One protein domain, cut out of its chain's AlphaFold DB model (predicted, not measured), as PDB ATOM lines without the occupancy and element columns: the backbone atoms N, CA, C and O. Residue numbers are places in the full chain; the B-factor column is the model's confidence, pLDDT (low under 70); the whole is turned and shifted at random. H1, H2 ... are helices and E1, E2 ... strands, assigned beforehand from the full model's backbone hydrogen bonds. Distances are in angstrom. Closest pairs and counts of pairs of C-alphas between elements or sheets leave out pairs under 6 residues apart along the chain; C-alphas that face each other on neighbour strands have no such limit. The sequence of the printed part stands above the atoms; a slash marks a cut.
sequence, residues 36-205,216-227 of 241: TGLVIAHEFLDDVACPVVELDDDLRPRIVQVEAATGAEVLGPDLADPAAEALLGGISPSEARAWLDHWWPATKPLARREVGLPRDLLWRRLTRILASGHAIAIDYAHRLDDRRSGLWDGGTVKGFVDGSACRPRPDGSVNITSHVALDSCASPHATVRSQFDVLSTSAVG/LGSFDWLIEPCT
ATOM      1  N   THR A  36     -14.394  43.244  15.627       96.38
ATOM      2  CA  THR A  36     -15.388  42.667  14.711       96.38
ATOM      3  C   THR A  36     -14.800  41.424  14.059       96.38
ATOM      4  O   THR A  36     -13.797  41.526  13.350       96.38
ATOM      5  N   GLY A  37     -15.396  40.252  14.283       95.44
ATOM      6  CA  GLY A  37     -14.880  39.009  13.708       95.44
ATOM      7  C   GLY A  37     -15.331  37.746  14.429       95.44
ATOM      8  O   GLY A  37     -16.502  37.601  14.774       95.44
ATOM      9  N   LEU A  38     -14.397  36.812  14.608       95.88
ATOM     10  CA  LEU A  38     -14.651  35.512  15.219       95.88
ATOM     11  C   LEU A  38     -13.775  35.301  16.451       95.88
ATOM     12  O   LEU A  38     -12.585  35.616  16.434       95.88
ATOM     13  N   VAL A  39     -14.363  34.704  17.483       96.50
ATOM     14  CA  VAL A  39     -13.635  34.021  18.559       96.50
ATOM     15  C   VAL A  39     -13.903  32.534  18.392       96.50
ATOM     16  O   VAL A  39     -15.060  32.141  18.283       96.50
ATOM     17  N   ILE A  40     -12.853  31.716  18.353       96.75
ATOM     18  CA  ILE A  40     -12.969  30.256  18.282       96.75
ATOM     19  C   ILE A  40     -12.280  29.674  19.513       96.75
ATOM     20  O   ILE A  40     -11.104  29.945  19.749       96.75
ATOM     21  N   ALA A  41     -13.026  28.891  20.282       96.56
ATOM     22  CA  ALA A  41     -12.570  28.126  21.430       96.56
ATOM     23  C   ALA A  41     -12.718  26.639  21.074       96.56
ATOM     24  O   ALA A  41     -13.828  26.122  21.029       96.56
ATOM     25  N   HIS A  42     -11.617  25.984  20.716       95.19
ATOM     26  CA  HIS A  42     -11.611  24.588  20.278       95.19
ATOM     27  C   HIS A  42     -10.949  23.733  21.351       95.19
ATOM     28  O   HIS A  42      -9.774  23.981  21.630       95.19
ATOM     29  N   GLU A  43     -11.688  22.777  21.920       94.06
ATOM     30  CA  GLU A  43     -11.255  21.967  23.074       94.06
ATOM     31  C   GLU A  43     -10.702  22.868  24.183       94.06
ATOM     32  O   GLU A  43      -9.544  22.785  24.585       94.06
ATOM     33  N   PHE A  44     -11.496  23.876  24.548       94.94
ATOM     34  CA  PHE A  44     -11.082  24.887  25.519       94.94
ATOM     35  C   PHE A  44     -11.926  24.819  26.782       94.94
ATOM     36  O   PHE A  44     -11.404  25.060  27.868       94.94
ATOM     37  N   LEU A  45     -13.235  24.570  26.668       96.81
ATOM     38  CA  LEU A  45     -14.115  24.572  27.834       96.81
ATOM     39  C   LEU A  45     -14.028  23.259  28.616       96.81
ATOM     40  O   LEU A  45     -14.273  23.277  29.824       96.81
ATOM     41  N   ASP A  46     -13.676  22.144  27.979       95.69
ATOM     42  CA  ASP A  46     -13.485  20.853  28.648       95.69
ATOM     43  C   ASP A  46     -12.276  20.840  29.606       95.69
ATOM     44  O   ASP A  46     -12.340  20.211  30.666       95.69
ATOM     45  N   ASP A  47     -11.240  21.620  29.294       93.44
ATOM     46  CA  ASP A  47     -10.049  21.877  30.121       93.44
ATOM     47  C   ASP A  47     -10.314  22.849  31.293       93.44
ATOM     48  O   ASP A  47      -9.498  23.007  32.210       93.44
ATOM     49  N   VAL A  48     -11.464  23.530  31.305       93.81
ATOM     50  CA  VAL A  48     -11.831  24.448  32.390       93.81
ATOM     51  C   VAL A  48     -12.362  23.642  33.566       93.81
ATOM     52  O   VAL A  48     -13.364  22.933  33.455       93.81
ATOM     53  N   ALA A  49     -11.708  23.802  34.718       92.81
ATOM     54  CA  ALA A  49     -12.057  23.097  35.944       92.81
ATOM     55  C   ALA A  49     -13.523  23.320  36.352       92.81
ATOM     56  O   ALA A  49     -14.017  24.450  36.392       92.81
ATOM     57  N   CYS A  50     -14.188  22.228  36.722       94.62
ATOM     58  CA  CYS A  50     -15.544  22.218  37.251       94.62
ATOM     59  C   CYS A  50     -15.596  21.398  38.552       94.62
ATOM     60  O   CYS A  50     -14.995  20.319  38.611       94.62
ATOM     61  N   PRO A  51     -16.316  21.854  39.590       96.50
ATOM     62  CA  PRO A  51     -16.606  21.018  40.746       96.50
ATOM     63  C   PRO A  51     -17.378  19.762  40.339       96.50
ATOM     64  O   PRO A  51     -18.266  19.822  39.487       96.50
ATOM     65  N   VAL A  52     -17.066  18.636  40.974       97.62
ATOM     66  CA  VAL A  52     -17.767  17.365  40.766       97.62
ATOM     67  C   VAL A  52     -18.562  17.044  42.019       97.62
ATOM     68  O   VAL A  52     -18.040  17.151  43.131       97.62
ATOM     69  N   VAL A  53     -19.813  16.636  41.844       98.44
ATOM     70  CA  VAL A  53     -20.640  16.100  42.926       98.44
ATOM     71  C   VAL A  53     -21.133  14.703  42.584       98.44
ATOM     72  O   VAL A  53     -21.312  14.362  41.415       98.44
ATOM     73  N   GLU A  54     -21.379  13.905  43.612       98.62
ATOM     74  CA  GLU A  54     -22.041  12.609  43.514       98.62
ATOM     75  C   GLU A  54     -23.263  12.615  44.432       98.62
ATOM     76  O   GLU A  54     -23.231  13.189  45.522       98.62
ATOM     77  N   LEU A  55     -24.367  12.039  43.965       98.38
ATOM     78  CA  LEU A  55     -25.605  11.970  44.735       98.38
ATOM     79  C   LEU A  55     -25.522  10.841  45.761       98.38
ATOM     80  O   LEU A  55     -25.271   9.694  45.392       98.38
ATOM     81  N   ASP A  56     -25.765  11.154  47.032       97.50
ATOM     82  CA  ASP A  56     -25.900  10.131  48.071       97.50
ATOM     83  C   ASP A  56     -27.247   9.384  47.988       97.50
ATOM     84  O   ASP A  56     -28.056   9.596  47.076       97.50
ATOM     85  N   ASP A  57     -27.484   8.478  48.938       97.44
ATOM     86  CA  ASP A  57     -28.707   7.667  49.010       97.44
ATOM     87  C   ASP A  57     -29.986   8.516  49.167       97.44
ATOM     88  O   ASP A  57     -31.061   8.087  48.742       97.44
ATOM     89  N   ASP A  58     -29.869   9.736  49.703       96.50
ATOM     90  CA  ASP A  58     -30.959  10.708  49.856       96.50
ATOM     91  C   ASP A  58     -31.062  11.673  48.655       96.50
ATOM     92  O   ASP A  58     -31.797  12.666  48.706       96.50
ATOM     93  N   LEU A  59     -30.330  11.400  47.566       96.50
ATOM     94  CA  LEU A  59     -30.194  12.256  46.381       96.50
ATOM     95  C   LEU A  59     -29.624  13.644  46.686       96.50
ATOM     96  O   LEU A  59     -29.884  14.609  45.953       96.50
ATOM     97  N   ARG A  60     -28.836  13.774  47.754       96.75
ATOM     98  CA  ARG A  60     -28.158  15.026  48.071       96.75
ATOM     99  C   ARG A  60     -26.797  15.063  47.380       96.75
ATOM    100  O   ARG A  60     -26.029  14.107  47.485       96.75
ATOM    101  N   PRO A  61     -26.470  16.149  46.658       98.00
ATOM    102  CA  PRO A  61     -25.176  16.277  46.006       98.00
ATOM    103  C   PRO A  61     -24.072  16.464  47.047       98.00
ATOM    104  O   PRO A  61     -24.054  17.453  47.778       98.00
ATOM    105  N   ARG A  62     -23.131  15.524  47.094       98.38
ATOM    106  CA  ARG A  62     -21.924  15.562  47.927       98.38
ATOM    107  C   ARG A  62     -20.736  15.942  47.060       98.38
ATOM    108  O   ARG A  62     -20.556  15.358  45.994       98.38
ATOM    109  N   ILE A  63     -19.913  16.892  47.503       98.12
ATOM    110  CA  ILE A  63     -18.697  17.266  46.766       98.12
ATOM    111  C   ILE A  63     -17.767  16.053  46.671       98.12
ATOM    112  O   ILE A  63     -17.417  15.479  47.699       98.12
ATOM    113  N   VAL A  64     -17.323  15.687  45.472       97.88
ATOM    114  CA  VAL A  64     -16.281  14.669  45.296       97.88
ATOM    115  C   VAL A  64     -14.927  15.324  45.536       97.88
ATOM    116  O   VAL A  64     -14.522  16.233  44.811       97.88
ATOM    117  N   GLN A  65     -14.221  14.866  46.564       96.31
ATOM    118  CA  GLN A  65     -12.855  15.292  46.851       96.31
ATOM    119  C   GLN A  65     -11.868  14.261  46.321       96.31
ATOM    120  O   GLN A  65     -12.150  13.064  46.329       96.31
ATOM    121  N   VAL A  66     -10.699  14.730  45.889       95.75
ATOM    122  CA  VAL A  66      -9.676  13.888  45.267       95.75
ATOM    123  C   VAL A  66      -8.351  14.071  45.991       95.75
ATOM    124  O   VAL A  66      -7.860  15.192  46.138       95.75
ATOM    125  N   GLU A  67      -7.737  12.970  46.409       94.69
ATOM    126  CA  GLU A  67      -6.355  12.977  46.871       94.69
ATOM    127  C   GLU A  67      -5.423  13.173  45.665       94.69
ATOM    128  O   GLU A  67      -5.335  12.312  44.788       94.69
ATOM    129  N   ALA A  68      -4.712  14.303  45.616       91.88
ATOM    130  CA  ALA A  68      -3.971  14.716  44.423       91.88
ATOM    131  C   ALA A  68      -2.937  13.686  43.933       91.88
ATOM    132  O   ALA A  68      -2.836  13.456  42.730       91.88
ATOM    133  N   ALA A  69      -2.211  13.040  44.853       89.94
ATOM    134  CA  ALA A  69      -1.118  12.126  44.517       89.94
ATOM    135  C   ALA A  69      -1.591  10.785  43.930       89.94
ATOM    136  O   ALA A  69      -0.890  10.179  43.120       89.94
ATOM    137  N   THR A  70      -2.767  10.299  44.332       91.25
ATOM    138  CA  THR A  70      -3.253   8.962  43.950       91.25
ATOM    139  C   THR A  70      -4.455   9.015  43.008       91.25
ATOM    140  O   THR A  70      -4.698   8.064  42.260       91.25
ATOM    141  N   GLY A  71      -5.210  10.117  43.018       93.75
ATOM    142  CA  GLY A  71      -6.521  10.207  42.377       93.75
ATOM    143  C   GLY A  71      -7.596   9.387  43.099       93.75
ATOM    144  O   GLY A  71      -8.593   9.010  42.477       93.75
ATOM    145  N   ALA A  72      -7.374   9.020  44.366       95.44
ATOM    146  CA  ALA A  72      -8.396   8.405  45.202       95.44
ATOM    147  C   ALA A  72      -9.482   9.435  45.518       95.44
ATOM    148  O   ALA A  72      -9.180  10.573  45.876       95.44
ATOM    149  N   GLU A  73     -10.737   9.027  45.378       96.38
ATOM    150  CA  GLU A  73     -11.886   9.899  45.591       96.38
ATOM    151  C   GLU A  73     -12.582   9.564  46.909       96.38
ATOM    152  O   GLU A  73     -12.674   8.396  47.293       96.38
ATOM    153  N   VAL A  74     -13.097  10.591  47.581       96.81
ATOM    154  CA  VAL A  74     -13.956  10.460  48.762       96.81
ATOM    155  C   VAL A  74     -15.126  11.432  48.668       96.81
ATOM    156  O   VAL A  74     -14.989  12.539  48.140       96.81
ATOM    157  N   LEU A  75     -16.281  11.035  49.208       97.75
ATOM    158  CA  LEU A  75     -17.415  11.943  49.340       97.75
ATOM    159  C   LEU A  75     -17.159  12.941  50.467       97.75
ATOM    160  O   LEU A  75     -16.882  12.578  51.611       97.75
ATOM    161  N   GLY A  76     -17.253  14.211  50.112       97.19
ATOM    162  CA  GLY A  76     -17.079  15.356  50.981       97.19
ATOM    163  C   GLY A  76     -18.385  15.851  51.612       97.19
ATOM    164  O   GLY A  76     -19.356  15.093  51.766       97.19
ATOM    165  N   PRO A  77     -18.423  17.135  52.013       97.56
ATOM    166  CA  PRO A  77     -19.627  17.733  52.571       97.56
ATOM    167  C   PRO A  77     -20.773  17.741  51.553       97.56
ATOM    168  O   PRO A  77     -20.565  17.643  50.339       97.56
ATOM    169  N   ASP A  78     -21.989  17.839  52.077       97.69
ATOM    170  CA  ASP A  78     -23.169  18.168  51.280       97.69
ATOM    171  C   ASP A  78     -22.967  19.531  50.613       97.69
ATOM    172  O   ASP A  78     -22.399  20.433  51.225       97.69
ATOM    173  N   LEU A  79     -23.419  19.697  49.370       97.12
ATOM    174  CA  LEU A  79     -23.318  20.967  48.654       97.12
ATOM    175  C   LEU A  79     -23.980  22.116  49.424       97.12
ATOM    176  O   LEU A  79     -23.532  23.244  49.292       97.12
ATOM    177  N   ALA A  80     -25.027  21.853  50.209       94.31
ATOM    178  CA  ALA A  80     -25.704  22.856  51.030       94.31
ATOM    179  C   ALA A  80     -24.955  23.205  52.331       94.31
ATOM    180  O   ALA A  80     -25.341  24.154  53.016       94.31
ATOM    181  N   ASP A  81     -23.913  22.456  52.694       96.06
ATOM    182  CA  ASP A  81     -23.065  22.764  53.845       96.06
ATOM    183  C   ASP A  81     -22.158  23.969  53.521       96.06
ATOM    184  O   ASP A  81     -21.514  23.979  52.467       96.06
ATOM    185  N   PRO A  82     -22.033  24.974  54.410       92.62
ATOM    186  CA  PRO A  82     -21.093  26.081  54.226       92.62
ATOM    187  C   PRO A  82     -19.645  25.646  53.944       92.62
ATOM    188  O   PRO A  82     -18.917  26.344  53.239       92.62
ATOM    189  N   ALA A  83     -19.215  24.483  54.443       94.44
ATOM    190  CA  ALA A  83     -17.889  23.932  54.172       94.44
ATOM    191  C   ALA A  83     -17.654  23.606  52.685       94.44
ATOM    192  O   ALA A  83     -16.501  23.520  52.257       94.44
ATOM    193  N   ALA A  84     -18.715  23.438  51.885       95.94
ATOM    194  CA  ALA A  84     -18.606  23.174  50.455       95.94
ATOM    195  C   ALA A  84     -18.039  24.369  49.673       95.94
ATOM    196  O   ALA A  84     -17.366  24.160  48.668       95.94
ATOM    197  N   GLU A  85     -18.245  25.609  50.131       95.38
ATOM    198  CA  GLU A  85     -17.849  26.826  49.403       95.38
ATOM    199  C   GLU A  85     -16.352  26.855  49.060       95.38
ATOM    200  O   GLU A  85     -15.968  27.176  47.933       95.38
ATOM    201  N   ALA A  86     -15.501  26.412  49.989       94.31
ATOM    202  CA  ALA A  86     -14.053  26.345  49.791       94.31
ATOM    203  C   ALA A  86     -13.621  25.374  48.671       94.31
ATOM    204  O   ALA A  86     -12.488  25.445  48.198       94.31
ATOM    205  N   LEU A  87     -14.511  24.473  48.241       94.06
ATOM    206  CA  LEU A  87     -14.250  23.419  47.257       94.06
ATOM    207  C   LEU A  87     -14.872  23.712  45.883       94.06
ATOM    208  O   LEU A  87     -14.701  22.927  44.953       94.06
ATOM    209  N   LEU A  88     -15.586  24.831  45.732       93.38
ATOM    210  CA  LEU A  88     -16.355  25.142  44.524       93.38
ATOM    211  C   LEU A  88     -15.615  26.034  43.517       93.38
ATOM    212  O   LEU A  88     -16.156  26.351  42.462       93.38
ATOM    213  N   GLY A  89     -14.371  26.431  43.792       84.81
ATOM    214  CA  GLY A  89     -13.557  27.159  42.811       84.81
ATOM    215  C   GLY A  89     -14.095  28.554  42.465       84.81
ATOM    216  O   GLY A  89     -13.981  28.994  41.322       84.81
ATOM    217  N   GLY A  90     -14.673  29.257  43.447       88.44
ATOM    218  CA  GLY A  90     -15.120  30.648  43.294       88.44
ATOM    219  C   GLY A  90     -16.566  30.823  42.821       88.44
ATOM    220  O   GLY A  90     -16.913  31.887  42.307       88.44
ATOM    221  N   ILE A  91     -17.407  29.797  42.971       94.12
ATOM    222  CA  ILE A  91     -18.874  29.920  42.927       94.12
ATOM    223  C   ILE A  91     -19.448  29.559  44.297       94.12
ATOM    224  O   ILE A  91     -18.875  28.742  45.019       94.12
ATOM    225  N   SER A  92     -20.580  30.154  44.652       95.44
ATOM    226  CA  SER A  92     -21.261  29.845  45.908       95.44
ATOM    227  C   SER A  92     -22.011  28.502  45.847       95.44
ATOM    228  O   SER A  92     -22.437  28.067  44.769       95.44
ATOM    229  N   PRO A  93     -22.252  27.856  47.004       96.94
ATOM    230  CA  PRO A  93     -23.131  26.691  47.119       96.94
ATOM    231  C   PRO A  93     -24.502  26.847  46.450       96.94
ATOM    232  O   PRO A  93     -24.982  25.939  45.770       96.94
ATOM    233  N   SER A  94     -25.136  28.011  46.611       96.69
ATOM    234  CA  SER A  94     -26.458  28.295  46.047       96.69
ATOM    235  C   SER A  94     -26.427  28.427  44.525       96.69
ATOM    236  O   SER A  94     -27.328  27.923  43.859       96.69
ATOM    237  N   GLU A  95     -25.395  29.057  43.961       97.06
ATOM    238  CA  GLU A  95     -25.199  29.141  42.510       97.06
ATOM    239  C   GLU A  95     -24.948  27.759  41.896       97.06
ATOM    240  O   GLU A  95     -25.565  27.410  40.889       97.06
ATOM    241  N   ALA A  96     -24.090  26.951  42.526       97.62
ATOM    242  CA  ALA A  96     -23.838  25.577  42.102       97.62
ATOM    243  C   ALA A  96     -25.124  24.738  42.137       97.62
ATOM    244  O   ALA A  96     -25.425  24.016  41.185       97.62
ATOM    245  N   ARG A  97     -25.921  24.873  43.205       96.94
ATOM    246  CA  ARG A  97     -27.198  24.166  43.340       96.94
ATOM    247  C   ARG A  97     -28.207  24.589  42.276       96.94
ATOM    248  O   ARG A  97     -28.786  23.725  41.627       96.94
ATOM    249  N   ALA A  98     -28.374  25.892  42.059       97.69
ATOM    250  CA  ALA A  98     -29.283  26.413  41.042       97.69
ATOM    251  C   ALA A  98     -28.896  25.938  39.633       97.69
ATOM    252  O   ALA A  98     -29.765  25.594  38.831       97.69
ATOM    253  N   TRP A  99     -27.592  25.875  39.342       98.19
ATOM    254  CA  TRP A  99     -27.099  25.333  38.081       98.19
ATOM    255  C   TRP A  99     -27.447  23.848  37.927       98.19
ATOM    256  O   TRP A  99     -27.982  23.458  36.892       98.19
ATOM    257  N   LEU A 100     -27.204  23.029  38.959       97.94
ATOM    258  CA  LEU A 100     -27.527  21.598  38.943       97.94
ATOM    259  C   LEU A 100     -29.023  21.345  38.759       97.94
ATOM    260  O   LEU A 100     -29.402  20.554  37.899       97.94
ATOM    261  N   ASP A 101     -29.871  22.034  39.522       96.31
ATOM    262  CA  ASP A 101     -31.323  21.847  39.468       96.31
ATOM    263  C   ASP A 101     -31.883  22.132  38.060       96.31
ATOM    264  O   ASP A 101     -32.842  21.491  37.627       96.31
ATOM    265  N   HIS A 102     -31.270  23.065  37.325       97.38
ATOM    266  CA  HIS A 102     -31.697  23.427  35.978       97.38
ATOM    267  C   HIS A 102     -31.062  22.555  34.882       97.38
ATOM    268  O   HIS A 102     -31.768  22.040  34.012       97.38
ATOM    269  N   TRP A 103     -29.738  22.385  34.918       97.94
ATOM    270  CA  TRP A 103     -28.967  21.801  33.818       97.94
ATOM    271  C   TRP A 103     -28.613  20.332  34.012       97.94
ATOM    272  O   TRP A 103     -28.400  19.626  33.030       97.94
ATOM    273  N   TRP A 104     -28.542  19.834  35.244       97.19
ATOM    274  CA  TRP A 104     -28.184  18.439  35.481       97.19
ATOM    275  C   TRP A 104     -28.846  17.868  36.739       97.19
ATOM    276  O   TRP A 104     -28.169  17.543  37.722       97.19
ATOM    277  N   PRO A 105     -30.183  17.732  36.718       89.44
ATOM    278  CA  PRO A 105     -30.944  17.372  37.901       89.44
ATOM    279  C   PRO A 105     -30.583  15.978  38.426       89.44
ATOM    280  O   PRO A 105     -30.029  15.120  37.723       89.44
ATOM    281  N   ALA A 106     -30.912  15.750  39.695       89.12
ATOM    282  CA  ALA A 106     -30.742  14.458  40.337       89.12
ATOM    283  C   ALA A 106     -31.604  13.383  39.655       89.12
ATOM    284  O   ALA A 106     -32.797  13.587  39.440       89.12
ATOM    285  N   THR A 107     -30.997  12.241  39.320       89.12
ATOM    286  CA  THR A 107     -31.691  11.106  38.684       89.12
ATOM    287  C   THR A 107     -31.777   9.903  39.619       89.12
ATOM    288  O   THR A 107     -32.848   9.319  39.764       89.12
ATOM    289  N   LYS A 108     -30.662   9.528  40.262       96.00
ATOM    290  CA  LYS A 108     -30.541   8.356  41.145       96.00
ATOM    291  C   LYS A 108     -29.318   8.469  42.074       96.00
ATOM    292  O   LYS A 108     -28.412   9.241  41.756       96.00
ATOM    293  N   PRO A 109     -29.243   7.683  43.164       97.75
ATOM    294  CA  PRO A 109     -28.032   7.597  43.981       97.75
ATOM    295  C   PRO A 109     -26.814   7.171  43.155       97.75
ATOM    296  O   PRO A 109     -26.955   6.474  42.142       97.75
ATOM    297  N   LEU A 110     -25.622   7.575  43.599       97.50
ATOM    298  CA  LEU A 110     -24.320   7.340  42.958       97.50
ATOM    299  C   LEU A 110     -24.147   8.008  41.585       97.50
ATOM    300  O   LEU A 110     -23.132   7.800  40.921       97.50
ATOM    301  N   ALA A 111     -25.121   8.798  41.124       97.81
ATOM    302  CA  ALA A 111     -24.971   9.535  39.880       97.81
ATOM    303  C   ALA A 111     -24.052  10.747  40.083       97.81
ATOM    304  O   ALA A 111     -24.198  11.502  41.049       97.81
ATOM    305  N   ARG A 112     -23.124  10.944  39.148       97.75
ATOM    306  CA  ARG A 112     -22.133  12.022  39.163       97.75
ATOM    307  C   ARG A 112     -22.578  13.201  38.316       97.75
ATOM    308  O   ARG A 112     -23.311  13.032  37.339       97.75
ATOM    309  N   ARG A 113     -22.158  14.399  38.713       97.69
ATOM    310  CA  ARG A 113     -22.470  15.662  38.040       97.69
ATOM    311  C   ARG A 113     -21.249  16.566  38.029       97.69
ATOM    312  O   ARG A 113     -20.678  16.848  39.082       97.69
ATOM    313  N   GLU A 114     -20.902  17.077  36.860       97.62
ATOM    314  CA  GLU A 114     -19.936  18.159  36.700       97.62
ATOM    315  C   GLU A 114     -20.662  19.514  36.694       97.62
ATOM    316  O   GLU A 114     -21.448  19.811  35.792       97.62
ATOM    317  N   VAL A 115     -20.423  20.352  37.710       97.94
ATOM    318  CA  VAL A 115     -21.042  21.683  37.830       97.94
ATOM    319  C   VAL A 115     -20.382  22.639  36.835       97.94
ATOM    320  O   VAL A 115     -19.327  23.212  37.106       97.94
ATOM    321  N   GLY A 116     -21.010  22.821  35.674       97.31
ATOM    322  CA  GLY A 116     -20.460  23.570  34.538       97.31
ATOM    323  C   GLY A 116     -20.453  25.094  34.686       97.31
ATOM    324  O   GLY A 116     -19.874  25.770  33.843       97.31
ATOM    325  N   LEU A 117     -21.019  25.657  35.759       97.50
ATOM    326  CA  LEU A 117     -21.157  27.108  35.935       97.50
ATOM    327  C   LEU A 117     -19.855  27.922  35.719       97.50
ATOM    328  O   LEU A 117     -19.930  28.974  35.074       97.50
ATOM    329  N   PRO A 118     -18.658  27.492  36.183       95.94
ATOM    330  CA  PRO A 118     -17.412  28.205  35.883       95.94
ATOM    331  C   PRO A 118     -17.135  28.336  34.377       95.94
ATOM    332  O   PRO A 118     -16.628  29.370  33.934       95.94
ATOM    333  N   ARG A 119     -17.521  27.325  33.587       97.12
ATOM    334  CA  ARG A 119     -17.411  27.310  32.122       97.12
ATOM    335  C   ARG A 119     -18.385  28.297  31.501       97.12
ATOM    336  O   ARG A 119     -17.959  29.107  30.687       97.12
ATOM    337  N   ASP A 120     -19.636  28.331  31.962       97.88
ATOM    338  CA  ASP A 120     -20.640  29.289  31.474       97.88
ATOM    339  C   ASP A 120     -20.187  30.738  31.686       97.88
ATOM    340  O   ASP A 120     -20.355  31.608  30.829       97.88
ATOM    341  N   LEU A 121     -19.603  31.017  32.853       96.38
ATOM    342  CA  LEU A 121     -19.084  32.335  33.211       96.38
ATOM    343  C   LEU A 121     -17.884  32.731  32.353       96.38
ATOM    344  O   LEU A 121     -17.801  33.877  31.905       96.38
ATOM    345  N   LEU A 122     -16.972  31.789  32.117       96.12
ATOM    346  CA  LEU A 122     -15.815  32.000  31.259       96.12
ATOM    347  C   LEU A 122     -16.224  32.170  29.792       96.12
ATOM    348  O   LEU A 122     -15.735  33.085  29.132       96.12
ATOM    349  N   TRP A 123     -17.174  31.379  29.298       97.56
ATOM    350  CA  TRP A 123     -17.735  31.532  27.959       97.56
ATOM    351  C   TRP A 123     -18.356  32.919  27.774       97.56
ATOM    352  O   TRP A 123     -17.967  33.657  26.868       97.56
ATOM    353  N   ARG A 124     -19.205  33.362  28.715       95.75
ATOM    354  CA  ARG A 124     -19.739  34.740  28.736       95.75
ATOM    355  C   ARG A 124     -18.657  35.819  28.812       95.75
ATOM    356  O   ARG A 124     -18.918  36.985  28.510       95.75
ATOM    357  N   ARG A 125     -17.452  35.500  29.288       94.94
ATOM    358  CA  ARG A 125     -16.320  36.430  29.258       94.94
ATOM    359  C   ARG A 125     -15.638  36.450  27.893       94.94
ATOM    360  O   ARG A 125     -15.316  37.539  27.420       94.94
ATOM    361  N   LEU A 126     -15.448  35.294  27.265       95.44
ATOM    362  CA  LEU A 126     -14.861  35.185  25.929       95.44
ATOM    363  C   LEU A 126     -15.705  35.896  24.870       95.44
ATOM    364  O   LEU A 126     -15.154  36.598  24.026       95.44
ATOM    365  N   THR A 127     -17.033  35.804  24.946       95.56
ATOM    366  CA  THR A 127     -17.927  36.492  23.997       95.56
ATOM    367  C   THR A 127     -17.764  38.016  24.040       95.56
ATOM    368  O   THR A 127     -17.858  38.675  23.007       95.56
ATOM    369  N   ARG A 128     -17.409  38.585  25.203       94.25
ATOM    370  CA  ARG A 128     -17.141  40.026  25.388       94.25
ATOM    371  C   ARG A 128     -15.850  40.523  24.726       94.25
ATOM    372  O   ARG A 128     -15.621  41.727  24.691       94.25
ATOM    373  N   ILE A 129     -15.019  39.636  24.174       95.12
ATOM    374  CA  ILE A 129     -13.907  40.040  23.298       95.12
ATOM    375  C   ILE A 129     -14.451  40.761  22.052       95.12
ATOM    376  O   ILE A 129     -13.826  41.701  21.557       95.12
ATOM    377  N   LEU A 130     -15.620  40.348  21.553       96.38
ATOM    378  CA  LEU A 130     -16.189  40.849  20.308       96.38
ATOM    379  C   LEU A 130     -17.064  42.090  20.528       96.38
ATOM    380  O   LEU A 130     -17.928  42.121  21.398       96.38
ATOM    381  N   ALA A 131     -16.884  43.087  19.662       95.56
ATOM    382  CA  ALA A 131     -17.847  44.163  19.438       95.56
ATOM    383  C   ALA A 131     -19.027  43.674  18.583       95.56
ATOM    384  O   ALA A 131     -20.171  44.081  18.765       95.56
ATOM    385  N   SER A 132     -18.725  42.831  17.589       95.62
ATOM    386  CA  SER A 132     -19.707  42.181  16.720       95.62
ATOM    387  C   SER A 132     -19.116  40.957  16.012       95.62
ATOM    388  O   SER A 132     -17.904  40.874  15.811       95.62
ATOM    389  N   GLY A 133     -19.963  40.016  15.600       96.25
ATOM    390  CA  GLY A 133     -19.563  38.813  14.869       96.25
ATOM    391  C   GLY A 133     -20.082  37.543  15.533       96.25
ATOM    392  O   GLY A 133     -21.247  37.511  15.919       96.25
ATOM    393  N   HIS A 134     -19.254  36.500  15.641       97.06
ATOM    394  CA  HIS A 134     -19.653  35.239  16.281       97.06
ATOM    395  C   HIS A 134     -18.557  34.679  17.187       97.06
ATOM    396  O   HIS A 134     -17.388  34.630  16.806       97.06
ATOM    397  N   ALA A 135     -18.948  34.196  18.360       97.88
ATOM    398  CA  ALA A 135     -18.109  33.339  19.183       97.88
ATOM    399  C   ALA A 135     -18.525  31.879  18.964       97.88
ATOM    400  O   ALA A 135     -19.713  31.563  18.934       97.88
ATOM    401  N   ILE A 136     -17.549  30.995  18.777       98.31
ATOM    402  CA  ILE A 136     -17.764  29.575  18.504       98.31
ATOM    403  C   ILE A 136     -16.975  28.750  19.520       98.31
ATOM    404  O   ILE A 136     -15.758  28.904  19.603       98.31
ATOM    405  N   ALA A 137     -17.654  27.889  20.275       98.19
ATOM    406  CA  ALA A 137     -17.024  26.838  21.070       98.19
ATOM    407  C   ALA A 137     -17.242  25.481  20.396       98.19
ATOM    408  O   ALA A 137     -18.341  25.204  19.911       98.19
ATOM    409  N   ILE A 138     -16.196  24.662  20.345       97.25
ATOM    410  CA  ILE A 138     -16.197  23.317  19.767       97.25
ATOM    411  C   ILE A 138     -15.572  22.404  20.808       97.25
ATOM    412  O   ILE A 138     -14.376  22.502  21.063       97.25
ATOM    413  N   ASP A 139     -16.381  21.549  21.417       97.12
ATOM    414  CA  ASP A 139     -15.974  20.740  22.564       97.12
ATOM    415  C   ASP A 139     -16.707  19.393  22.556       97.12
ATOM    416  O   ASP A 139     -17.782  19.245  21.957       97.12
ATOM    417  N   TYR A 140     -16.133  18.409  23.247       93.56
ATOM    418  CA  TYR A 140     -16.845  17.188  23.605       93.56
ATOM    419  C   TYR A 140     -18.004  17.550  24.526       93.56
ATOM    420  O   TYR A 140     -17.795  18.178  25.564       93.56
ATOM    421  N   ALA A 141     -19.230  17.178  24.168       94.19
ATOM    422  CA  ALA A 141     -20.408  17.708  24.839       94.19
ATOM    423  C   ALA A 141     -21.481  16.656  25.105       94.19
ATOM    424  O   ALA A 141     -21.491  15.563  24.541       94.19
ATOM    425  N   HIS A 142     -22.423  17.034  25.960       93.44
ATOM    426  CA  HIS A 142     -23.666  16.311  26.193       93.44
ATOM    427  C   HIS A 142     -24.832  17.287  26.336       93.44
ATOM    428  O   HIS A 142     -24.651  18.425  26.785       93.44
ATOM    429  N   ARG A 143     -26.047  16.838  26.013       92.75
ATOM    430  CA  ARG A 143     -27.246  17.688  26.047       92.75
ATOM    431  C   ARG A 143     -28.101  17.434  27.280       92.75
ATOM    432  O   ARG A 143     -28.021  16.386  27.921       92.75
ATOM    433  N   LEU A 144     -28.938  18.406  27.630       94.81
ATOM    434  CA  LEU A 144     -29.861  18.336  28.762       94.81
ATOM    435  C   LEU A 144     -30.745  17.084  28.726       94.81
ATOM    436  O   LEU A 144     -30.936  16.456  29.764       94.81
ATOM    437  N   ASP A 145     -31.242  16.689  27.555       93.19
ATOM    438  CA  ASP A 145     -32.090  15.499  27.430       93.19
ATOM    439  C   ASP A 145     -31.311  14.201  27.701       93.19
ATOM    440  O   ASP A 145     -31.800  13.333  28.429       93.19
ATOM    441  N   ASP A 146     -30.060  14.103  27.239       92.06
ATOM    442  CA  ASP A 146     -29.184  12.968  27.554       92.06
ATOM    443  C   ASP A 146     -28.927  12.884  29.062       92.06
ATOM    444  O   ASP A 146     -29.038  11.817  29.672       92.06
ATOM    445  N   ARG A 147     -28.645  14.030  29.692       94.94
ATOM    446  CA  ARG A 147     -28.442  14.138  31.142       94.94
ATOM    447  C   ARG A 147     -29.691  13.750  31.931       94.94
ATOM    448  O   ARG A 147     -29.582  13.015  32.908       94.94
ATOM    449  N   ARG A 148     -30.879  14.180  31.493       94.69
ATOM    450  CA  ARG A 148     -32.173  13.824  32.107       94.69
ATOM    451  C   ARG A 148     -32.496  12.339  31.984       94.69
ATOM    452  O   ARG A 148     -33.104  11.784  32.893       94.69
ATOM    453  N   SER A 149     -32.084  11.695  30.893       93.31
ATOM    454  CA  SER A 149     -32.235  10.243  30.720       93.31
ATOM    455  C   SER A 149     -31.240   9.414  31.544       93.31
ATOM    456  O   SER A 149     -31.374   8.194  31.616       93.31
ATOM    457  N   GLY A 150     -30.254  10.060  32.176       93.06
ATOM    458  CA  GLY A 150     -29.219   9.400  32.971       93.06
ATOM    459  C   GLY A 150     -28.081   8.791  32.149       93.06
ATOM    460  O   GLY A 150     -27.250   8.077  32.711       93.06
ATOM    461  N   LEU A 151     -27.993   9.083  30.840       93.19
ATOM    462  CA  LEU A 151     -26.920   8.582  29.965       93.19
ATOM    463  C   LEU A 151     -25.525   8.945  30.500       93.19
ATOM    464  O   LEU A 151     -24.579   8.175  30.367       93.19
ATOM    465  N   TRP A 152     -25.430  10.099  31.159       94.94
ATOM    466  CA  TRP A 152     -24.194  10.653  31.705       94.94
ATOM    467  C   TRP A 152     -24.089  10.524  33.232       94.94
ATOM    468  O   TRP A 152     -23.291  11.214  33.855       94.94
ATOM    469  N   ASP A 153     -24.857   9.627  33.862       96.06
ATOM    470  CA  ASP A 153     -24.816   9.432  35.323       96.06
ATOM    471  C   ASP A 153     -23.462   8.928  35.846       96.06
ATOM    472  O   ASP A 153     -23.187   9.056  37.035       96.06
ATOM    473  N   GLY A 154     -22.605   8.380  34.980       94.75
ATOM    474  CA  GLY A 154     -21.230   8.011  35.334       94.75
ATOM    475  C   GLY A 154     -20.253   9.189  35.396       94.75
ATOM    476  O   GLY A 154     -19.101   8.988  35.777       94.75
ATOM    477  N   GLY A 155     -20.689  10.398  35.025       94.62
ATOM    478  CA  GLY A 155     -19.803  11.534  34.791       94.62
ATOM    479  C   GLY A 155     -18.916  11.339  33.560       94.62
ATOM    480  O   GLY A 155     -18.963  10.315  32.871       94.62
ATOM    481  N   THR A 156     -18.102  12.345  33.269       95.19
ATOM    482  CA  THR A 156     -17.246  12.406  32.074       95.19
ATOM    483  C   THR A 156     -15.797  12.773  32.372       95.19
ATOM    484  O   THR A 156     -14.969  12.737  31.467       95.19
ATOM    485  N   VAL A 157     -15.457  13.079  33.630       96.25
ATOM    486  CA  VAL A 157     -14.079  13.410  34.025       96.25
ATOM    487  C   VAL A 157     -13.107  12.278  33.678       96.25
ATOM    488  O   VAL A 157     -13.280  11.121  34.082       96.25
ATOM    489  N   LYS A 158     -12.029  12.619  32.971       93.94
ATOM    490  CA  LYS A 158     -10.996  11.676  32.534       93.94
ATOM    491  C   LYS A 158      -9.611  12.313  32.635       93.94
ATOM    492  O   LYS A 158      -9.452  13.505  32.400       93.94
ATOM    493  N   GLY A 159      -8.613  11.509  33.004       93.88
ATOM    494  CA  GLY A 159      -7.205  11.890  32.913       93.88
ATOM    495  C   GLY A 159      -6.580  11.399  31.607       93.88
ATOM    496  O   GLY A 159      -6.990  10.350  31.109       93.88
ATOM    497  N   PHE A 160      -5.561  12.088  31.096       91.56
ATOM    498  CA  PHE A 160      -4.802  11.676  29.914       91.56
ATOM    499  C   PHE A 160      -3.293  11.880  30.081       91.56
ATOM    500  O   PHE A 160      -2.842  12.905  30.596       91.56
ATOM    501  N   VAL A 161      -2.514  10.914  29.589       90.94
ATOM    502  CA  VAL A 161      -1.053  10.995  29.413       90.94
ATOM    503  C   VAL A 161      -0.737  10.536  27.999       90.94
ATOM    504  O   VAL A 161      -1.124   9.431  27.626       90.94
ATOM    505  N   ASP A 162      -0.083  11.383  27.203       87.00
ATOM    506  CA  ASP A 162       0.276  11.089  25.808       87.00
ATOM    507  C   ASP A 162      -0.909  10.537  24.981       87.00
ATOM    508  O   ASP A 162      -0.796   9.552  24.253       87.00
ATOM    509  N   GLY A 163      -2.092  11.141  25.162       85.00
ATOM    510  CA  GLY A 163      -3.344  10.741  24.501       85.00
ATOM    511  C   GLY A 163      -4.005   9.471  25.055       85.00
ATOM    512  O   GLY A 163      -5.101   9.116  24.633       85.00
ATOM    513  N   SER A 164      -3.386   8.792  26.020       87.81
ATOM    514  CA  SER A 164      -3.931   7.583  26.643       87.81
ATOM    515  C   SER A 164      -4.734   7.917  27.896       87.81
ATOM    516  O   SER A 164      -4.241   8.599  28.797       87.81
ATOM    517  N   ALA A 165      -5.960   7.399  27.977       90.44
ATOM    518  CA  ALA A 165      -6.828   7.603  29.130       90.44
ATOM    519  C   ALA A 165      -6.257   6.953  30.403       90.44
ATOM    520  O   ALA A 165      -5.833   5.797  30.408       90.44
ATOM    521  N   CYS A 166      -6.319   7.677  31.516       92.25
ATOM    522  CA  CYS A 166      -5.901   7.225  32.835       92.25
ATOM    523  C   CYS A 166      -6.849   7.737  33.933       92.25
ATOM    524  O   CYS A 166      -7.849   8.417  33.679       92.25
ATOM    525  N   ARG A 167      -6.543   7.390  35.189       92.62
ATOM    526  CA  ARG A 167      -7.208   7.979  36.359       92.62
ATOM    527  C   ARG A 167      -6.850   9.474  36.448       92.62
ATOM    528  O   ARG A 167      -5.658   9.780  36.347       92.62
ATOM    529  N   PRO A 168      -7.823  10.382  36.638       93.38
ATOM    530  CA  PRO A 168      -7.536  11.800  36.839       93.38
ATOM    531  C   PRO A 168      -6.765  12.016  38.151       93.38
ATOM    532  O   PRO A 168      -7.110  11.438  39.182       93.38
ATOM    533  N   ARG A 169      -5.708  12.836  38.106       93.44
ATOM    534  CA  ARG A 169      -4.909  13.245  39.274       93.44
ATOM    535  C   ARG A 169      -4.640  14.749  39.227       93.44
ATOM    536  O   ARG A 169      -3.914  15.194  38.338       93.44
ATOM    537  N   PRO A 170      -5.206  15.552  40.144       91.00
ATOM    538  CA  PRO A 170      -5.035  17.005  40.130       91.00
ATOM    539  C   PRO A 170      -3.671  17.453  40.699       91.00
ATOM    540  O   PRO A 170      -3.580  18.483  41.357       91.00
ATOM    541  N   ASP A 171      -2.601  16.690  40.456       91.44
ATOM    542  CA  ASP A 171      -1.210  17.015  40.818       91.44
ATOM    543  C   ASP A 171      -0.423  17.655  39.655       91.44
ATOM    544  O   ASP A 171       0.738  18.032  39.811       91.44
ATOM    545  N   GLY A 172      -1.059  17.789  38.485       89.56
ATOM    546  CA  GLY A 172      -0.463  18.343  37.269       89.56
ATOM    547  C   GLY A 172       0.325  17.341  36.422       89.56
ATOM    548  O   GLY A 172       0.862  17.741  35.391       89.56
ATOM    549  N   SER A 173       0.384  16.063  36.813       89.56
ATOM    550  CA  SER A 173       1.084  15.007  36.063       89.56
ATOM    551  C   SER A 173       0.299  14.450  34.872       89.56
ATOM    552  O   SER A 173       0.872  13.751  34.040       89.56
ATOM    553  N   VAL A 174      -1.005  14.732  34.792       92.06
ATOM    554  CA  VAL A 174      -1.904  14.282  33.718       92.06
ATOM    555  C   VAL A 174      -2.773  15.448  33.253       92.06
ATOM    556  O   VAL A 174      -3.086  16.333  34.056       92.06
ATOM    557  N   ASN A 175      -3.190  15.453  31.983       91.88
ATOM    558  CA  ASN A 175      -4.262  16.355  31.560       91.88
ATOM    559  C   ASN A 175      -5.594  15.852  32.120       91.88
ATOM    560  O   ASN A 175      -5.786  14.640  32.186       91.88
ATOM    561  N   ILE A 176      -6.497  16.740  32.531       94.12
ATOM    562  CA  ILE A 176      -7.822  16.356  33.034       94.12
ATOM    563  C   ILE A 176      -8.866  17.145  32.270       94.12
ATOM    564  O   ILE A 176      -8.868  18.368  32.355       94.12
ATOM    565  N   THR A 177      -9.777  16.433  31.614       94.25
ATOM    566  CA  THR A 177     -10.903  17.029  30.895       94.25
ATOM    567  C   THR A 177     -12.220  16.440  31.381       94.25
ATOM    568  O   THR A 177     -12.255  15.382  32.026       94.25
ATOM    569  N   SER A 178     -13.318  17.125  31.086       95.31
ATOM    570  CA  SER A 178     -14.661  16.550  31.156       95.31
ATOM    571  C   SER A 178     -15.555  17.184  30.104       95.31
ATOM    572  O   SER A 178     -15.409  18.369  29.801       95.31
ATOM    573  N   HIS A 179     -16.501  16.412  29.568       95.81
ATOM    574  CA  HIS A 179     -17.414  16.907  28.543       95.81
ATOM    575  C   HIS A 179     -18.195  18.133  29.039       95.81
ATOM    576  O   HIS A 179     -18.394  18.354  30.239       95.81
ATOM    577  N   VAL A 180     -18.635  18.955  28.093       97.88
ATOM    578  CA  VAL A 180     -19.202  20.274  28.348       97.88
ATOM    579  C   VAL A 180     -20.710  20.268  28.126       97.88
ATOM    580  O   VAL A 180     -21.233  19.820  27.107       97.88
ATOM    581  N   ALA A 181     -21.428  20.854  29.078       97.69
ATOM    582  CA  ALA A 181     -22.821  21.243  28.917       97.69
ATOM    583  C   ALA A 181     -22.933  22.503  28.036       97.69
ATOM    584  O   ALA A 181     -23.204  23.593  28.542       97.69
ATOM    585  N   LEU A 182     -22.675  22.401  26.727       97.81
ATOM    586  CA  LEU A 182     -22.679  23.577  25.836       97.81
ATOM    587  C   LEU A 182     -24.036  24.297  25.787       97.81
ATOM    588  O   LEU A 182     -24.091  25.511  25.607       97.81
ATOM    589  N   ASP A 183     -25.124  23.566  26.005       97.19
ATOM    590  CA  ASP A 183     -26.472  24.110  26.178       97.19
ATOM    591  C   ASP A 183     -26.610  25.031  27.404       97.19
ATOM    592  O   ASP A 183     -27.387  25.978  27.348       97.19
ATOM    593  N   SER A 184     -25.825  24.819  28.466       98.19
ATOM    594  CA  SER A 184     -25.776  25.719  29.628       98.19
ATOM    595  C   SER A 184     -24.938  26.979  29.405       98.19
ATOM    596  O   SER A 184     -25.242  28.039  29.957       98.19
ATOM    597  N   CYS A 185     -23.932  26.895  28.533       97.94
ATOM    598  CA  CYS A 185     -23.134  28.046  28.113       97.94
ATOM    599  C   CYS A 185     -23.900  28.960  27.140       97.94
ATOM    600  O   CYS A 185     -23.627  30.162  27.084       97.94
ATOM    601  N   ALA A 186     -24.832  28.395  26.370       97.12
ATOM    602  CA  ALA A 186     -25.581  29.078  25.323       97.12
ATOM    603  C   ALA A 186     -26.400  30.268  25.847       97.12
ATOM    604  O   ALA A 186     -27.183  30.139  26.791       97.12
ATOM    605  N   SER A 187     -26.293  31.426  25.190       95.94
ATOM    606  CA  SER A 187     -27.300  32.472  25.373       95.94
ATOM    607  C   SER A 187     -28.618  32.108  24.668       95.94
ATOM    608  O   SER A 187     -28.652  31.216  23.816       95.94
ATOM    609  N   PRO A 188     -29.708  32.855  24.926       94.56
ATOM    610  CA  PRO A 188     -30.970  32.694  24.201       94.56
ATOM    611  C   PRO A 188     -30.878  32.874  22.675       94.56
ATOM    612  O   PRO A 188     -31.812  32.501  21.967       94.56
ATOM    613  N   HIS A 189     -29.802  33.480  22.164       93.88
ATOM    614  CA  HIS A 189     -29.586  33.702  20.730       93.88
ATOM    615  C   HIS A 189     -28.604  32.709  20.107       93.88
ATOM    616  O   HIS A 189     -28.408  32.725  18.890       93.88
ATOM    617  N   ALA A 190     -27.978  31.865  20.922       96.19
ATOM    618  CA  ALA A 190     -27.005  30.900  20.457       96.19
ATOM    619  C   ALA A 190     -27.677  29.661  19.863       96.19
ATOM    620  O   ALA A 190     -28.849  29.364  20.099       96.19
ATOM    621  N   THR A 191     -26.895  28.895  19.112       96.19
ATOM    622  CA  THR A 191     -27.304  27.575  18.625       96.19
ATOM    623  C   THR A 191     -26.268  26.535  19.017       96.19
ATOM    624  O   THR A 191     -25.073  26.781  18.890       96.19
ATOM    625  N   VAL A 192     -26.732  25.369  19.472       95.31
ATOM    626  CA  VAL A 192     -25.888  24.194  19.716       95.31
ATOM    627  C   VAL A 192     -26.202  23.152  18.652       95.31
ATOM    628  O   VAL A 192     -27.363  22.783  18.455       95.31
ATOM    629  N   ARG A 193     -25.185  22.704  17.918       91.94
ATOM    630  CA  ARG A 193     -25.329  21.768  16.793       91.94
ATOM    631  C   ARG A 193     -24.289  20.669  16.885       91.94
ATOM    632  O   ARG A 193     -23.189  20.926  17.348       91.94
ATOM    633  N   SER A 194     -24.609  19.476  16.390       89.69
ATOM    634  CA  SER A 194     -23.572  18.453  16.268       89.69
ATOM    635  C   SER A 194     -22.559  18.858  15.202       89.69
ATOM    636  O   SER A 194     -22.913  19.502  14.207       89.69
ATOM    637  N   GLN A 195     -21.299  18.468  15.377       87.94
ATOM    638  CA  GLN A 195     -20.273  18.674  14.356       87.94
ATOM    639  C   GLN A 195     -20.692  18.046  13.019       87.94
ATOM    640  O   GLN A 195     -20.499  18.656  11.967       87.94
ATOM    641  N   PHE A 196     -21.331  16.873  13.058       83.25
ATOM    642  CA  PHE A 196     -21.888  16.230  11.870       83.25
ATOM    643  C   PHE A 196     -22.882  17.143  11.140       83.25
ATOM    644  O   PHE A 196     -22.755  17.335   9.930       83.25
ATOM    645  N   ASP A 197     -23.826  17.760  11.856       83.44
ATOM    646  CA  ASP A 197     -24.817  18.663  11.258       83.44
ATOM    647  C   ASP A 197     -24.193  19.933  10.679       83.44
ATOM    648  O   ASP A 197     -24.698  20.461   9.689       83.44
ATOM    649  N   VAL A 198     -23.143  20.466  11.309       83.81
ATOM    650  CA  VAL A 198     -22.437  21.666  10.832       83.81
ATOM    651  C   VAL A 198     -21.684  21.357   9.540       83.81
ATOM    652  O   VAL A 198     -21.824  22.077   8.547       83.81
ATOM    653  N   LEU A 199     -20.923  20.265   9.531       81.06
ATOM    654  CA  LEU A 199     -20.025  19.919   8.434       81.06
ATOM    655  C   LEU A 199     -20.730  19.213   7.265       81.06
ATOM    656  O   LEU A 199     -20.220  19.230   6.150       81.06
ATOM    657  N   SER A 200     -21.931  18.666   7.476       71.81
ATOM    658  CA  SER A 200     -22.773  18.111   6.404       71.81
ATOM    659  C   SER A 200     -23.569  19.175   5.635       71.81
ATOM    660  O   SER A 200     -24.345  18.843   4.738       71.81
ATOM    661  N   THR A 201     -23.416  20.462   5.967       68.12
ATOM    662  CA  THR A 201     -24.054  21.545   5.207       68.12
ATOM    663  C   THR A 201     -23.339  21.791   3.881       68.12
ATOM    664  O   THR A 201     -22.113  21.765   3.794       68.12
ATOM    665  N   SER A 202     -24.101  22.121   2.834       59.22
ATOM    666  CA  SER A 202     -23.571  22.372   1.483       59.22
ATOM    667  C   SER A 202     -22.506  23.478   1.417       59.22
ATOM    668  O   SER A 202     -21.758  23.546   0.446       59.22
ATOM    669  N   ALA A 203     -22.433  24.343   2.434       61.56
ATOM    670  CA  ALA A 203     -21.474  25.438   2.531       61.56
ATOM    671  C   ALA A 203     -20.037  24.980   2.848       61.56
ATOM    672  O   ALA A 203     -19.098  25.707   2.535       61.56
ATOM    673  N   VAL A 204     -19.851  23.795   3.441       58.19
ATOM    674  CA  VAL A 204     -18.530  23.291   3.873       58.19
ATOM    675  C   VAL A 204     -17.810  22.503   2.758       58.19
ATOM    676  O   VAL A 204     -16.641  22.153   2.883       58.19
ATOM    677  N   GLY A 205     -18.459  22.311   1.602       49.72
ATOM    678  CA  GLY A 205     -17.922  21.506   0.502       49.72
ATOM    679  C   GLY A 205     -17.977  20.004   0.810       49.72
ATOM    680  O   GLY A 205     -17.997  19.579   1.959       49.72
ATOM    681  N   LEU A 216     -14.855   8.360  20.134       45.00
ATOM    682  CA  LEU A 216     -14.240   9.395  20.984       45.00
ATOM    683  C   LEU A 216     -15.221  10.476  21.477       45.00
ATOM    684  O   LEU A 216     -14.801  11.437  22.110       45.00
ATOM    685  N   GLY A 217     -16.525  10.304  21.242       53.34
ATOM    686  CA  GLY A 217     -17.547  11.311  21.542       53.34
ATOM    687  C   GLY A 217     -17.749  12.275  20.372       53.34
ATOM    688  O   GLY A 217     -16.812  12.643  19.667       53.34
ATOM    689  N   SER A 218     -19.001  12.652  20.114       72.00
ATOM    690  CA  SER A 218     -19.314  13.637  19.081       72.00
ATOM    691  C   SER A 218     -19.048  15.041  19.613       72.00
ATOM    692  O   SER A 218     -19.617  15.430  20.632       72.00
ATOM    693  N   PHE A 219     -18.223  15.810  18.907       87.38
ATOM    694  CA  PHE A 219     -18.132  17.247  19.131       87.38
ATOM    695  C   PHE A 219     -19.486  17.909  18.867       87.38
ATOM    696  O   PHE A 219     -20.115  17.648  17.835       87.38
ATOM    697  N   ASP A 220     -19.870  18.834  19.741       93.62
ATOM    698  CA  ASP A 220     -20.912  19.814  19.448       93.62
ATOM    699  C   ASP A 220     -20.280  21.204  19.284       93.62
ATOM    700  O   ASP A 220     -19.194  21.504  19.777       93.62
ATOM    701  N   TRP A 221     -20.978  22.047  18.531       96.31
ATOM    702  CA  TRP A 221     -20.619  23.419  18.218       96.31
ATOM    703  C   TRP A 221     -21.639  24.337  18.877       96.31
ATOM    704  O   TRP A 221     -22.819  24.298  18.518       96.31
ATOM    705  N   LEU A 222     -21.185  25.186  19.793       97.88
ATOM    706  CA  LEU A 222     -21.942  26.326  20.298       97.88
ATOM    707  C   LEU A 222     -21.592  27.552  19.459       97.88
ATOM    708  O   LEU A 222     -20.456  28.013  19.482       97.88
ATOM    709  N   ILE A 223     -22.566  28.078  18.722       97.06
ATOM    710  CA  ILE A 223     -22.416  29.245  17.849       97.06
ATOM    711  C   ILE A 223     -23.240  30.389  18.436       97.06
ATOM    712  O   ILE A 223     -24.472  30.353  18.421       97.06
ATOM    713  N   GLU A 224     -22.547  31.402  18.941       95.88
ATOM    714  CA  GLU A 224     -23.090  32.547  19.664       95.88
ATOM    715  C   GLU A 224     -22.965  33.816  18.801       95.88
ATOM    716  O   GLU A 224     -21.844  34.284  18.563       95.88
ATOM    717  N   PRO A 225     -24.073  34.396  18.309       95.31
ATOM    718  CA  PRO A 225     -24.020  35.675  17.619       95.31
ATOM    719  C   PRO A 225     -23.734  36.799  18.621       95.31
ATOM    720  O   PRO A 225     -24.472  37.014  19.579       95.31
ATOM    721  N   CYS A 226     -22.677  37.566  18.371       92.38
ATOM    722  CA  CYS A 226     -22.363  38.769  19.130       92.38
ATOM    723  C   CYS A 226     -22.838  39.973  18.319       92.38
ATOM    724  O   CYS A 226     -22.231  40.338  17.309       92.38
ATOM    725  N   THR A 227     -23.948  40.580  18.728       84.69
ATOM    726  CA  THR A 227     -24.460  41.812  18.124       84.69
ATOM    727  C   THR A 227     -24.139  43.013  19.014       84.69
ATOM    728  O   THR A 227     -24.058  42.869  20.236       84.69
TER     729      THR A 227
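Overview. This is residues 36 to 205 and 216 to 227 of the 241 residues of an uncharacterized protein of Micrococcales bacterium (UniProt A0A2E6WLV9). Two four-stranded sheets lie toward opposite ends of the body: E1 E6 E11 E10, with H3 over one face and short H6 at the other, and strongly twisted E4 E3 E2 E5, with H1 over one face. H5 lies near the middle between them, the small antiparallel sheet E8 E7 E9 makes a lobe at one side, and residues 199 to 205 stick out. The printed part has 182 residues, with six named helices and eleven named strands in the order E1 E2 E3 E4 H1 H2 E5 H3 E6 H4 E7 E8 E9 H5 E10 H6 E11. The first sheet is mixed, the second antiparallel; the class is mixed, and the whole is compact, radius of gyration of the C-alphas 16.9 A, spanning 49 by 36 by 31 A.

Along the chain. Find C-alpha 36 at (-15.388, 42.667, 14.711); from there E1 runs 19.3 A to residue 42. Next come E2, residues 52 to 55; E3, 61 to 67, 19.1 A; E4, 72 to 78, 18.7 A; H1, 82 to 87; H2, 93 to 103, 15.3 A; and E5, 112 to 114. H3, 117 to 129, spans 19.5 A, and E6, 130 to 140, 23.9 A. Then read H4, 144 to 148; E7, 158 to 161; E8, 164 to 166; E9, 175 to 177; H5, 182 to 185; E10, 191 to 194; and H6, 195 to 199. E11, 219 to 226, runs 21.9 A to C-alpha 226 at (-22.363, 38.769, 19.130).

Arrangement. Look first at E6, which bends by 82 degrees at residue 133: it is parallel to E1, N 39 to O 134 3.1 A, and antiparallel to E11, N 135 to O 224 2.9 A. E10 is antiparallel to E11, N 193 to O 221 2.9 A. H3 is over E6 at a height over the sheet of 10.0 A; H6 is on the opposite face. H3 touches H5, C-alphas 120 and 185 closest at 4.4 A, and H5 only grazes the sheet. H3 only just touches H2, with 3 pairs of C-alphas within 8 A, through residue 117 alone; C-alphas 99 and 117 are closest, 6.6 A. H2 is close to but not clearly touching H4, C-alphas 103 and 144 closest at 6.2 A. E2, E3 and E4 form a meander, each strand the antiparallel neighbour of the one before: N 62 to O 54 is 2.8 A, N 76 to O 63 2.7 A. E5 is antiparallel to E2, N 113 to O 53 2.8 A. H1 is on this sheet at a height of 8.6 A, and H2 only grazes it. E7 is antiparallel to E8, N 166 to O 159 2.8 A, and to E9, N 160 to O 175 2.8 A. In H2, H4 and H6 every O i to N i+4 pair is within hydrogen-bond range; H3 has 7 of 9, H1 0 of 2 but 2 of 3 O i to N i+3 pairs, and H5 is too short for an i+4 pair.

Size, cuts and confidence. The C-alphas of Pro 82 and Gly 205 are the two farthest apart, 54.0 A. Residues 206 to 215 are not printed, and C-alphas 205 and 216 are 24.1 A apart across the cut. Of the links printed whole, none is long. Mean pLDDT of the printed part is 93.0; residues 201 to 205 and 216 to 217 are under 70.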